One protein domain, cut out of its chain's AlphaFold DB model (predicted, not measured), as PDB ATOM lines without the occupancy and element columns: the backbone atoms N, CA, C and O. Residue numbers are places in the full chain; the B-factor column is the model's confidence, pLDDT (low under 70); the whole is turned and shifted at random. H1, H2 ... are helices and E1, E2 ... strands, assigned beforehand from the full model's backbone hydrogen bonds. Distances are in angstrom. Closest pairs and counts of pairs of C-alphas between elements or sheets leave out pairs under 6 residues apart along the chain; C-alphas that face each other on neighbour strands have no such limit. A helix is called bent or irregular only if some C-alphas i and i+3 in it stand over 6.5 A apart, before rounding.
ATOM      1  N   ALA A  58     241.615 150.387 167.087       96.00
ATOM      2  CA  ALA A  58     242.046 149.033 167.404       96.00
ATOM      3  C   ALA A  58     241.972 148.800 168.917       96.00
ATOM      4  O   ALA A  58     242.520 149.576 169.692       96.00
ATOM      5  N   VAL A  59     241.337 147.715 169.348       97.44
ATOM      6  CA  VAL A  59     241.280 147.308 170.756       97.44
ATOM      7  C   VAL A  59     242.120 146.053 170.921       97.44
ATOM      8  O   VAL A  59     241.834 145.019 170.311       97.44
ATOM      9  N   ILE A  60     243.177 146.163 171.723       97.44
ATOM     10  CA  ILE A  60     244.219 145.146 171.866       97.44
ATOM     11  C   ILE A  60     244.218 144.642 173.308       97.44
ATOM     12  O   ILE A  60     244.654 145.338 174.221       97.44
ATOM     13  N   GLY A  61     243.746 143.416 173.508       96.62
ATOM     14  CA  GLY A  61     243.711 142.721 174.797       96.62
ATOM     15  C   GLY A  61     243.832 141.216 174.607       96.62
ATOM     16  O   GLY A  61     244.010 140.753 173.479       96.62
ATOM     17  N   ASP A  62     243.773 140.439 175.685       96.69
ATOM     18  CA  ASP A  62     243.786 138.979 175.565       96.69
ATOM     19  C   ASP A  62     242.523 138.460 174.855       96.69
ATOM     20  O   ASP A  62     241.391 138.725 175.257       96.69
ATOM     21  N   THR A  63     242.727 137.685 173.792       95.25
ATOM     22  CA  THR A  63     241.669 137.012 173.026       95.25
ATOM     23  C   THR A  63     241.927 135.509 172.898       95.25
ATOM     24  O   THR A  63     241.386 134.856 172.004       95.25
ATOM     25  N   SER A  64     242.807 134.952 173.734       94.62
ATOM     26  CA  SER A  64     243.265 133.558 173.651       94.62
ATOM     27  C   SER A  64     242.207 132.538 174.083       94.62
ATOM     28  O   SER A  64     242.248 131.378 173.664       94.62
ATOM     29  N   THR A  65     241.240 132.967 174.895       95.12
ATOM     30  CA  THR A  65     240.124 132.151 175.380       95.12
ATOM     31  C   THR A  65     238.784 132.849 175.128       95.12
ATOM     32  O   THR A  65     238.755 134.071 174.973       95.12
ATOM     33  N   PRO A  66     237.656 132.110 175.099       95.19
ATOM     34  CA  PRO A  66     236.334 132.717 174.946       95.19
ATOM     35  C   PRO A  66     235.999 133.755 176.023       95.19
ATOM     36  O   PRO A  66     235.402 134.778 175.699       95.19
ATOM     37  N   ASP A  67     236.409 133.510 177.271       96.19
ATOM     38  CA  ASP A  67     236.151 134.418 178.393       96.19
ATOM     39  C   ASP A  67     236.992 135.696 178.259       96.19
ATOM     40  O   ASP A  67     236.444 136.794 178.280       96.19
ATOM     41  N   ALA A  68     238.296 135.565 177.980       95.00
ATOM     42  CA  ALA A  68     239.165 136.719 177.734       95.00
ATOM     43  C   ALA A  68     238.700 137.548 176.523       95.00
ATOM     44  O   ALA A  68     238.682 138.777 176.559       95.00
ATOM     45  N   TYR A  69     238.245 136.879 175.459       95.06
ATOM     46  CA  TYR A  69     237.662 137.561 174.311       95.06
ATOM     47  C   TYR A  69     236.378 138.312 174.680       95.06
ATOM     48  O   TYR A  69     236.184 139.432 174.212       95.06
ATOM     49  N   ALA A  70     235.506 137.738 175.515       95.12
ATOM     50  CA  ALA A  70     234.300 138.416 175.983       95.12
ATOM     51  C   ALA A  70     234.630 139.673 176.804       95.12
ATOM     52  O   ALA A  70     234.022 140.718 176.561       95.12
ATOM     53  N   ASP A  71     235.631 139.602 177.682       96.19
ATOM     54  CA  ASP A  71     236.109 140.748 178.466       96.19
ATOM     55  C   ASP A  71     236.708 141.838 177.563       96.19
ATOM     56  O   ASP A  71     236.351 143.013 177.670       96.19
ATOM     57  N   THR A  72     237.542 141.455 176.592       96.44
ATOM     58  CA  THR A  72     238.094 142.389 175.597       96.44
ATOM     59  C   THR A  72     236.989 143.011 174.734       96.44
ATOM     60  O   THR A  72     237.046 144.194 174.393       96.44
ATOM     61  N   CYS A  73     235.931 142.260 174.415       95.94
ATOM     62  CA  CYS A  73     234.770 142.799 173.712       95.94
ATOM     63  C   CYS A  73     234.002 143.825 174.548       95.94
ATOM     64  O   CYS A  73     233.567 144.824 173.982       95.94
ATOM     65  N   ALA A  74     233.832 143.591 175.852       95.69
ATOM     66  CA  ALA A  74     233.200 144.553 176.752       95.69
ATOM     67  C   ALA A  74     234.010 145.856 176.813       95.69
ATOM     68  O   ALA A  74     233.447 146.932 176.643       95.69
ATOM     69  N   ALA A  75     235.338 145.760 176.908       96.12
ATOM     70  CA  ALA A  75     236.207 146.933 176.830       96.12
ATOM     71  C   ALA A  75     236.085 147.675 175.488       96.12
ATOM     72  O   ALA A  75     236.114 148.902 175.449       96.12
ATOM     73  N   GLY A  76     235.911 146.956 174.374       95.81
ATOM     74  CA  GLY A  76     235.685 147.585 173.072       95.81
ATOM     75  C   GLY A  76     234.393 148.400 172.990       95.81
ATOM     76  O   GLY A  76     234.377 149.421 172.307       95.81
ATOM     77  N   MET A  77     233.345 147.997 173.714       95.38
ATOM     78  CA  MET A  77     232.126 148.799 173.858       95.38
ATOM     79  C   MET A  77     232.430 150.115 174.578       95.38
ATOM     80  O   MET A  77     232.088 151.176 174.066       95.38
ATOM     81  N   ASP A  78     233.122 150.049 175.719       95.31
ATOM     82  CA  ASP A  78     233.501 151.234 176.499       95.31
ATOM     83  C   ASP A  78     234.382 152.198 175.683       95.31
ATOM     84  O   ASP A  78     234.215 153.416 175.758       95.31
ATOM     85  N   VAL A  79     235.296 151.662 174.863       95.25
ATOM     86  CA  VAL A  79     236.126 152.451 173.937       95.25
ATOM     87  C   VAL A  79     235.272 153.158 172.891       95.25
ATOM     88  O   VAL A  79     235.445 154.360 172.688       95.25
ATOM     89  N   ALA A  80     234.367 152.431 172.234       93.12
ATOM     90  CA  ALA A  80     233.546 152.997 171.170       93.12
ATOM     91  C   ALA A  80     232.598 154.088 171.682       93.12
ATOM     92  O   ALA A  80     232.398 155.099 171.007       93.12
ATOM     93  N   ASP A  81     232.063 153.900 172.889       92.25
ATOM     94  CA  ASP A  81     231.182 154.859 173.551       92.25
ATOM     95  C   ASP A  81     231.938 156.125 173.973       92.25
ATOM     96  O   ASP A  81     231.596 157.238 173.586       92.25
ATOM     97  N   ARG A  82     233.033 155.974 174.721       92.50
ATOM     98  CA  ARG A  82     233.739 157.121 175.319       92.50
ATOM     99  C   ARG A  82     234.530 157.948 174.316       92.50
ATOM    100  O   ARG A  82     234.786 159.122 174.569       92.50
ATOM    101  N   LEU A  83     234.963 157.342 173.210       90.62
ATOM    102  CA  LEU A  83     235.674 158.057 172.150       90.62
ATOM    103  C   LEU A  83     234.756 158.535 171.023       90.62
ATOM    104  O   LEU A  83     235.214 159.326 170.204       90.62
ATOM    105  N   GLN A  84     233.509 158.054 170.951       88.88
ATOM    106  CA  GLN A  84     232.606 158.278 169.814       88.88
ATOM    107  C   GLN A  84     233.235 157.926 168.454       88.88
ATOM    108  O   GLN A  84     232.973 158.548 167.424       88.88
ATOM    109  N   ILE A  85     234.075 156.889 168.437       90.38
ATOM    110  CA  ILE A  85     234.702 156.341 167.230       90.38
ATOM    111  C   ILE A  85     234.437 154.834 167.228       90.38
ATOM    112  O   ILE A  85     234.593 154.206 168.275       90.38
ATOM    113  N   PRO A  86     234.063 154.220 166.091       91.19
ATOM    114  CA  PRO A  86     233.927 152.771 166.001       91.19
ATOM    115  C   PRO A  86     235.178 152.049 166.514       91.19
ATOM    116  O   PRO A  86     236.298 152.516 166.314       91.19
ATOM    117  N   ALA A  87     235.014 150.893 167.144       94.75
ATOM    118  CA  ALA A  87     236.129 150.111 167.673       94.75
ATOM    119  C   ALA A  87     236.153 148.711 167.053       94.75
ATOM    120  O   ALA A  87     235.104 148.146 166.763       94.75
ATOM    121  N   ARG A  88     237.336 148.130 166.845       95.75
ATOM    122  CA  ARG A  88     237.488 146.738 166.397       95.75
ATOM    123  C   ARG A  88     238.401 145.983 167.348       95.75
ATOM    124  O   ARG A  88     239.512 146.429 167.625       95.75
ATOM    125  N   ILE A  89     237.945 144.824 167.805       96.25
ATOM    126  CA  ILE A  89     238.750 143.896 168.593       96.25
ATOM    127  C   ILE A  89     239.730 143.191 167.664       96.25
ATOM    128  O   ILE A  89     239.308 142.525 166.722       96.25
ATOM    129  N   LEU A  90     241.029 143.315 167.921       94.81
ATOM    130  CA  LEU A  90     242.025 142.614 167.114       94.81
ATOM    131  C   LEU A  90     242.205 141.188 167.631       94.81
ATOM    132  O   LEU A  90     242.493 140.982 168.809       94.81
ATOM    133  N   VAL A  91     242.040 140.205 166.746       91.50
ATOM    134  CA  VAL A  91     242.161 138.782 167.080       91.50
ATOM    135  C   VAL A  91     243.262 138.165 166.224       91.50
ATOM    136  O   VAL A  91     243.162 138.114 165.002       91.50
ATOM    137  N   GLY A  92     244.308 137.644 166.867       87.88
ATOM    138  CA  GLY A  92     245.485 137.118 166.163       87.88
ATOM    139  C   GLY A  92     246.464 138.218 165.739       87.88
ATOM    140  O   GLY A  92     246.396 139.327 166.248       87.88
ATOM    141  N   MET A  93     247.413 137.898 164.852       86.31
ATOM    142  CA  MET A  93     248.503 138.808 164.435       86.31
ATOM    143  C   MET A  93     248.389 139.263 162.975       86.31
ATOM    144  O   MET A  93     249.279 139.930 162.466       86.31
ATOM    145  N   ASP A  94     247.310 138.900 162.281       87.62
ATOM    146  CA  ASP A  94     247.159 139.170 160.844       87.62
ATOM    147  C   ASP A  94     246.680 140.609 160.552       87.62
ATOM    148  O   ASP A  94     246.305 140.935 159.424       87.62
ATOM    149  N   HIS A  95     246.671 141.471 161.572       86.94
ATOM    150  CA  HIS A  95     246.234 142.858 161.487       86.94
ATOM    151  C   HIS A  95     247.431 143.797 161.344       86.94
ATOM    152  O   HIS A  95     248.366 143.742 162.131       86.94
ATOM    153  N   ASP A  96     247.348 144.719 160.388       88.25
ATOM    154  CA  ASP A  96     248.239 145.874 160.310       88.25
ATOM    155  C   ASP A  96     247.659 147.006 161.173       88.25
ATOM    156  O   ASP A  96     246.684 147.663 160.790       88.25
ATOM    157  N   VAL A  97     248.220 147.199 162.371       87.88
ATOM    158  CA  VAL A  97     247.714 148.165 163.366       87.88
ATOM    159  C   VAL A  97     247.760 149.615 162.878       87.88
ATOM    160  O   VAL A  97     246.959 150.432 163.326       87.88
ATOM    161  N   LEU A  98     248.619 149.930 161.905       86.81
ATOM    162  CA  LEU A  98     248.763 151.286 161.363       86.81
ATOM    163  C   LEU A  98     247.599 151.692 160.452       86.81
ATOM    164  O   LEU A  98     247.466 152.858 160.091       86.81
ATOM    165  N   GLN A  99     246.725 150.748 160.095       85.81
ATOM    166  CA  GLN A  99     245.505 151.019 159.329       85.81
ATOM    167  C   GLN A  99     244.336 151.492 160.206       85.81
ATOM    168  O   GLN A  99     243.221 151.673 159.709       85.81
ATOM    169  N   TYR A 100     244.546 151.665 161.510       89.44
ATOM    170  CA  TYR A 100     243.537 152.114 162.468       89.44
ATOM    171  C   TYR A 100     243.781 153.573 162.869       89.44
ATOM    172  O   TYR A 100     244.890 154.084 162.751       89.44
ATOM    173  N   GLU A 101     242.735 154.264 163.329       88.62
ATOM    174  CA  GLU A 101     242.821 155.679 163.746       88.62
ATOM    175  C   GLU A 101     243.653 155.853 165.021       88.62
ATOM    176  O   GLU A 101     244.305 156.868 165.249       88.62
ATOM    177  N   GLY A 102     243.646 154.819 165.849       92.56
ATOM    178  CA  GLY A 102     244.393 154.724 167.085       92.56
ATOM    179  C   GLY A 102     244.259 153.317 167.645       92.56
ATOM    180  O   GLY A 102     243.517 152.488 167.111       92.56
ATOM    181  N   ALA A 103     244.973 153.054 168.727       96.25
ATOM    182  CA  ALA A 103     244.926 151.800 169.450       96.25
ATOM    183  C   ALA A 103     244.652 152.051 170.932       96.25
ATOM    184  O   ALA A 103     245.214 152.963 171.541       96.25
ATOM    185  N   VAL A 104     243.813 151.206 171.517       97.75
ATOM    186  CA  VAL A 104     243.609 151.105 172.956       97.75
ATOM    187  C   VAL A 104     244.144 149.760 173.421       97.75
ATOM    188  O   VAL A 104     243.729 148.709 172.933       97.75
ATOM    189  N   ILE A 105     245.077 149.808 174.366       97.75
ATOM    190  CA  ILE A 105     245.800 148.648 174.879       97.75
ATOM    191  C   ILE A 105     245.259 148.316 176.269       97.75
ATOM    192  O   ILE A 105     245.308 149.138 177.186       97.75
ATOM    193  N   LEU A 106     244.721 147.109 176.425       97.69
ATOM    194  CA  LEU A 106     244.232 146.587 177.698       97.69
ATOM    195  C   LEU A 106     245.393 146.072 178.549       97.69
ATOM    196  O   LEU A 106     246.409 145.607 178.031       97.69
ATOM    197  N   ASP A 107     245.211 146.049 179.867       95.62
ATOM    198  CA  ASP A 107     246.214 145.515 180.799       95.62
ATOM    199  C   ASP A 107     246.541 144.034 180.524       95.62
ATOM    200  O   ASP A 107     247.667 143.596 180.744       95.62
ATOM    201  N   THR A 108     245.590 143.292 179.949       95.12
ATOM    202  CA  THR A 108     245.726 141.877 179.572       95.12
ATOM    203  C   THR A 108     246.529 141.645 178.286       95.12
ATOM    204  O   THR A 108     246.731 140.503 177.884       95.12
ATOM    205  N   HIS A 109     247.032 142.688 177.605       92.94
ATOM    206  CA  HIS A 109     247.766 142.523 176.338       92.94
ATOM    207  C   HIS A 109     249.017 141.633 176.446       92.94
ATOM    208  O   HIS A 109     249.440 141.069 175.441       92.94
ATOM    209  N   LEU A 110     249.610 141.487 177.636       96.06
ATOM    210  CA  LEU A 110     250.768 140.611 177.862       96.06
ATOM    211  C   LEU A 110     250.395 139.144 178.115       96.06
ATOM    212  O   LEU A 110     251.286 138.293 178.131       96.06
ATOM    213  N   ASP A 111     249.108 138.834 178.265       95.69
ATOM    214  CA  ASP A 111     248.631 137.474 178.536       95.69
ATOM    215  C   ASP A 111     248.559 136.619 177.254       95.69
ATOM    216  O   ASP A 111     248.431 135.395 177.311       95.69
ATOM    217  N   SER A 112     248.727 137.246 176.082       93.81
ATOM    218  CA  SER A 112     248.791 136.597 174.772       93.81
ATOM    219  C   SER A 112     249.942 137.148 173.935       93.81
ATOM    220  O   SER A 112     250.138 138.357 173.826       93.81
ATOM    221  N   VAL A 113     250.682 136.252 173.269       93.69
ATOM    222  CA  VAL A 113     251.774 136.635 172.353       93.69
ATOM    223  C   VAL A 113     251.259 137.531 171.228       93.69
ATOM    224  O   VAL A 113     251.917 138.508 170.887       93.69
ATOM    225  N   ALA A 114     250.085 137.219 170.675       92.88
ATOM    226  CA  ALA A 114     249.518 137.998 169.579       92.88
ATOM    227  C   ALA A 114     249.233 139.442 170.010       92.88
ATOM    228  O   ALA A 114     249.656 140.388 169.351       92.88
ATOM    229  N   SER A 115     248.588 139.603 171.163       94.12
ATOM    230  CA  SER A 115     248.225 140.906 171.716       94.12
ATOM    231  C   SER A 115     249.460 141.720 172.114       94.12
ATOM    232  O   SER A 115     249.499 142.927 171.880       94.12
ATOM    233  N   ALA A 116     250.503 141.069 172.636       95.25
ATOM    234  CA  ALA A 116     251.762 141.725 172.979       95.25
ATOM    235  C   ALA A 116     252.491 142.272 171.740       95.25
ATOM    236  O   ALA A 116     253.031 143.382 171.785       95.25
ATOM    237  N   VAL A 117     252.490 141.519 170.633       94.62
ATOM    238  CA  VAL A 117     253.063 141.965 169.352       94.62
ATOM    239  C   VAL A 117     252.296 143.175 168.826       94.62
ATOM    240  O   VAL A 117     252.904 144.227 168.644       94.62
ATOM    241  N   LEU A 118     250.969 143.078 168.699       94.88
ATOM    242  CA  LEU A 118     250.133 144.182 168.211       94.88
ATOM    243  C   LEU A 118     250.274 145.449 169.072       94.88
ATOM    244  O   LEU A 118     250.368 146.556 168.548       94.88
ATOM    245  N   ALA A 119     250.319 145.306 170.401       94.81
ATOM    246  CA  ALA A 119     250.503 146.436 171.313       94.81
ATOM    247  C   ALA A 119     251.879 147.101 171.148       94.81
ATOM    248  O   ALA A 119     251.998 148.319 171.287       94.81
ATOM    249  N   THR A 120     252.917 146.313 170.856       94.50
ATOM    250  CA  THR A 120     254.264 146.831 170.579       94.50
ATOM    251  C   THR A 120     254.277 147.588 169.257       94.50
ATOM    252  O   THR A 120     254.716 148.734 169.225       94.50
ATOM    253  N   GLU A 121     253.717 147.000 168.197       93.19
ATOM    254  CA  GLU A 121     253.600 147.647 166.886       93.19
ATOM    255  C   GLU A 121     252.831 148.970 166.976       93.19
ATOM    256  O   GLU A 121     253.275 149.975 166.429       93.19
ATOM    257  N   ALA A 122     251.732 149.010 167.735       92.44
ATOM    258  CA  ALA A 122     250.955 150.231 167.921       92.44
ATOM    259  C   ALA A 122     251.743 151.323 168.665       92.44
ATOM    260  O   ALA A 122     251.664 152.499 168.315       92.44
ATOM    261  N   ARG A 123     252.531 150.954 169.684       93.12
ATOM    262  CA  ARG A 123     253.353 151.906 170.453       93.12
ATOM    263  C   ARG A 123     254.551 152.433 169.664       93.12
ATOM    264  O   ARG A 123     254.951 153.576 169.867       93.12
ATOM    265  N   GLU A 124     255.135 151.613 168.797       91.88
ATOM    266  CA  GLU A 124     256.296 151.991 167.978       91.88
ATOM    267  C   GLU A 124     255.900 152.648 166.643       91.88
ATOM    268  O   GLU A 124     256.729 153.282 165.993       91.88
ATOM    269  N   GLY A 125     254.633 152.522 166.252       82.31
ATOM    270  CA  GLY A 125     254.105 152.813 164.922       82.31
ATOM    271  C   GLY A 125     253.815 154.269 164.553       82.31
ATOM    272  O   GLY A 125     253.202 154.496 163.516       82.31
ATOM    273  N   ASP A 126     254.195 155.251 165.376       78.56
ATOM    274  CA  ASP A 126     253.805 156.670 165.200       78.56
ATOM    275  C   ASP A 126     252.275 156.876 165.076       78.56
ATOM    276  O   ASP A 126     251.792 157.793 164.412       78.56
ATOM    277  N   MET A 127     251.494 156.007 165.729       86.19
ATOM    278  CA  MET A 127     250.043 156.135 165.882       86.19
ATOM    279  C   MET A 127     249.680 156.479 167.329       86.19
ATOM    280  O   MET A 127     250.457 156.268 168.261       86.19
ATOM    281  N   MET A 128     248.468 156.992 167.545       89.19
ATOM    282  CA  MET A 128     247.965 157.196 168.901       89.19
ATOM    283  C   MET A 128     247.721 155.838 169.571       89.19
ATOM    284  O   MET A 128     246.845 155.093 169.143       89.19
ATOM    285  N   ALA A 129     248.459 155.544 170.641       94.31
ATOM    286  CA  ALA A 129     248.276 154.356 171.471       94.31
ATOM    287  C   ALA A 129     247.992 154.772 172.921       94.31
ATOM    288  O   ALA A 129     248.828 155.412 173.562       94.31
ATOM    289  N   LEU A 130     246.807 154.431 173.428       95.56
ATOM    290  CA  LEU A 130     246.349 154.774 174.776       95.56
ATOM    291  C   LEU A 130     246.160 153.510 175.614       95.56
ATOM    292  O   LEU A 130     245.678 152.494 175.117       95.56
ATOM    293  N   ASP A 131     246.483 153.577 176.900       96.69
ATOM    294  CA  ASP A 131     246.135 152.498 177.825       96.69
ATOM    295  C   ASP A 131     244.642 152.576 178.187       96.69
ATOM    296  O   ASP A 131     244.072 153.662 178.346       96.69
ATOM    297  N   TYR A 132     243.993 151.423 178.363       96.38
ATOM    298  CA  TYR A 132     242.555 151.341 178.642       96.38
ATOM    299  C   TYR A 132     242.130 152.113 179.903       96.38
ATOM    300  O   TYR A 132     241.075 152.746 179.938       96.38
ATOM    301  N   SER A 133     242.987 152.150 180.926       94.69
ATOM    302  CA  SER A 133     242.744 152.932 182.145       94.69
ATOM    303  C   SER A 133     242.551 154.432 181.875       94.69
ATOM    304  O   SER A 133     241.777 155.087 182.577       94.69
ATOM    305  N   MET A 134     243.190 154.974 180.833       94.38
ATOM    306  CA  MET A 134     243.006 156.360 180.407       94.38
ATOM    307  C   MET A 134     241.636 156.566 179.756       94.38
ATOM    308  O   MET A 134     240.980 157.568 180.039       94.38
ATOM    309  N   ILE A 135     241.157 155.602 178.964       94.00
ATOM    310  CA  ILE A 135     239.808 155.631 178.373       94.00
ATOM    311  C   ILE A 135     238.744 155.723 179.465       94.00
ATOM    312  O   ILE A 135     237.839 156.551 179.383       94.00
ATOM    313  N   MET A 136     238.920 154.982 180.559       93.19
ATOM    314  CA  MET A 136     237.986 154.997 181.688       93.19
ATOM    315  C   MET A 136     237.893 156.345 182.429       93.19
ATOM    316  O   MET A 136     237.000 156.520 183.264       93.19
ATOM    317  N   SER A 137     238.758 157.313 182.114       92.38
ATOM    318  CA  SER A 137     238.678 158.683 182.635       92.38
ATOM    319  C   SER A 137     237.805 159.630 181.799       92.38
ATOM    320  O   SER A 137     237.355 160.649 182.326       92.38
ATOM    321  N   TYR A 138     237.525 159.301 180.533       87.94
ATOM    322  CA  TYR A 138     236.643 160.092 179.667       87.94
ATOM    323  C   TYR A 138     235.177 159.856 180.036       87.94
ATOM    324  O   TYR A 138     234.818 158.715 180.310       87.94
ATOM    325  N   PRO A 139     234.308 160.879 180.071       86.19
ATOM    326  CA  PRO A 139     232.888 160.663 180.334       86.19
ATOM    327  C   PRO A 139     232.260 159.760 179.261       86.19
ATOM    328  O   PRO A 139     232.729 159.724 178.128       86.19
ATOM    329  N   MET A 140     231.202 159.035 179.635       83.00
ATOM    330  CA  MET A 140     230.327 158.409 178.638       83.00
ATOM    331  C   MET A 140     229.633 159.511 177.843       83.00
ATOM    332  O   MET A 140     229.302 160.560 178.412       83.00
TER     333      MET A 140
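This is residues 58 to 140 of the 177 residues of an uncharacterized protein of Streptomyces sp. PanSC19 (UniProt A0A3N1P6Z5). Picture a small parallel sheet of four short strands as the core, with the long helix H1 covering one face and H3 crossing the other at a slant, three layers in all. Two short helices, H2 and H4, only graze the sheet. The printed part has 83 residues, with four named helices and four named strands in the order E1 H1 E2 E3 H2 H3 E4 H4; the sheet's order is E2 E1 E3 E4, all parallel, and the class is mixed, helices and strands. The whole is compact, with a radius of gyration of the C-alphas of 11.4 A, and spans 32 by 31 by 18 A.

Start at C-alpha 58, at (242.046, 149.033, 167.404), where E1, residues 58 to 60, begins. Its neighbours in the sheet are E2, residues 87 to 89, and E3, residues 102 to 105, which is 10.0 A long; the other neighbour of E3 is the edge strand E4, residues 129 to 131. Then find C-alpha 66 at (236.334, 132.717, 174.946); from there H1 runs 25.5 A to residue 83. H3, residues 113 to 124, is 16.6 A long. H2 is residues 107 to 111, and H4, residues 132 to 135, ends at C-alpha 135, at (239.808, 155.631, 178.373).

Look first at inner strands E1 and E3, parallel at 16 degrees, where N 58 and O 102 are 2.8 A apart, within hydrogen-bond range. E2 and E1 are parallel at 38 degrees, with N 59 and O 88 within range at 2.8 A; E3 and E4 are parallel at 30 degrees, with N 105 and O 130 within range at 2.9 A. H1 is on the sheet at a height of 7.4 A, over E2 and, only just, E1, on which 3 of its C-alphas fall; it runs along the strands, at 11 degrees to E2 on the local plane. Its closest C-alphas to E2 are those of Ala 80 and Ala 87, 5.2 A apart. On the opposite face H3 has a height of 9.2 A over the sheet and lies over E1 and E3, slantwise to the strands at 49 degrees to E1 on the local plane; its closest C-alphas to E1 are those of Ser 115 and Ile 60, 5.8 A apart. The units E1, H1, E2 and E3, H2 H3, E4 are strand-helix-strand units, two parallel neighbour strands joined through helices, each with a right-handed crossover. H1, with residues 75 to 83 alone, touches H4; the closest C-alphas, of Val 79 and Ile 135, are 6.6 A apart. H2 and H3 touch only at the corner, closest at the C-alphas of His 109 and Ser 115, 4.9 A apart. H2 is irregular, C-alphas 107 and 110 being 7.3 A apart. Every O i to N i+4 pair of H1 and H3 is within hydrogen-bond range; H2 has 0 of 1, with 1 of 2 O i to N i+3 pairs, and H4 is too short for an i+4 pair.

The two C-alphas farthest apart are those of Asp 94 and Pro 139, at 32.3 A. The printed part has no cut; the one long link is E2 to E3, residues 90 to 101. Mean pLDDT of the printed part is 93.0, and no printed residue is under 70.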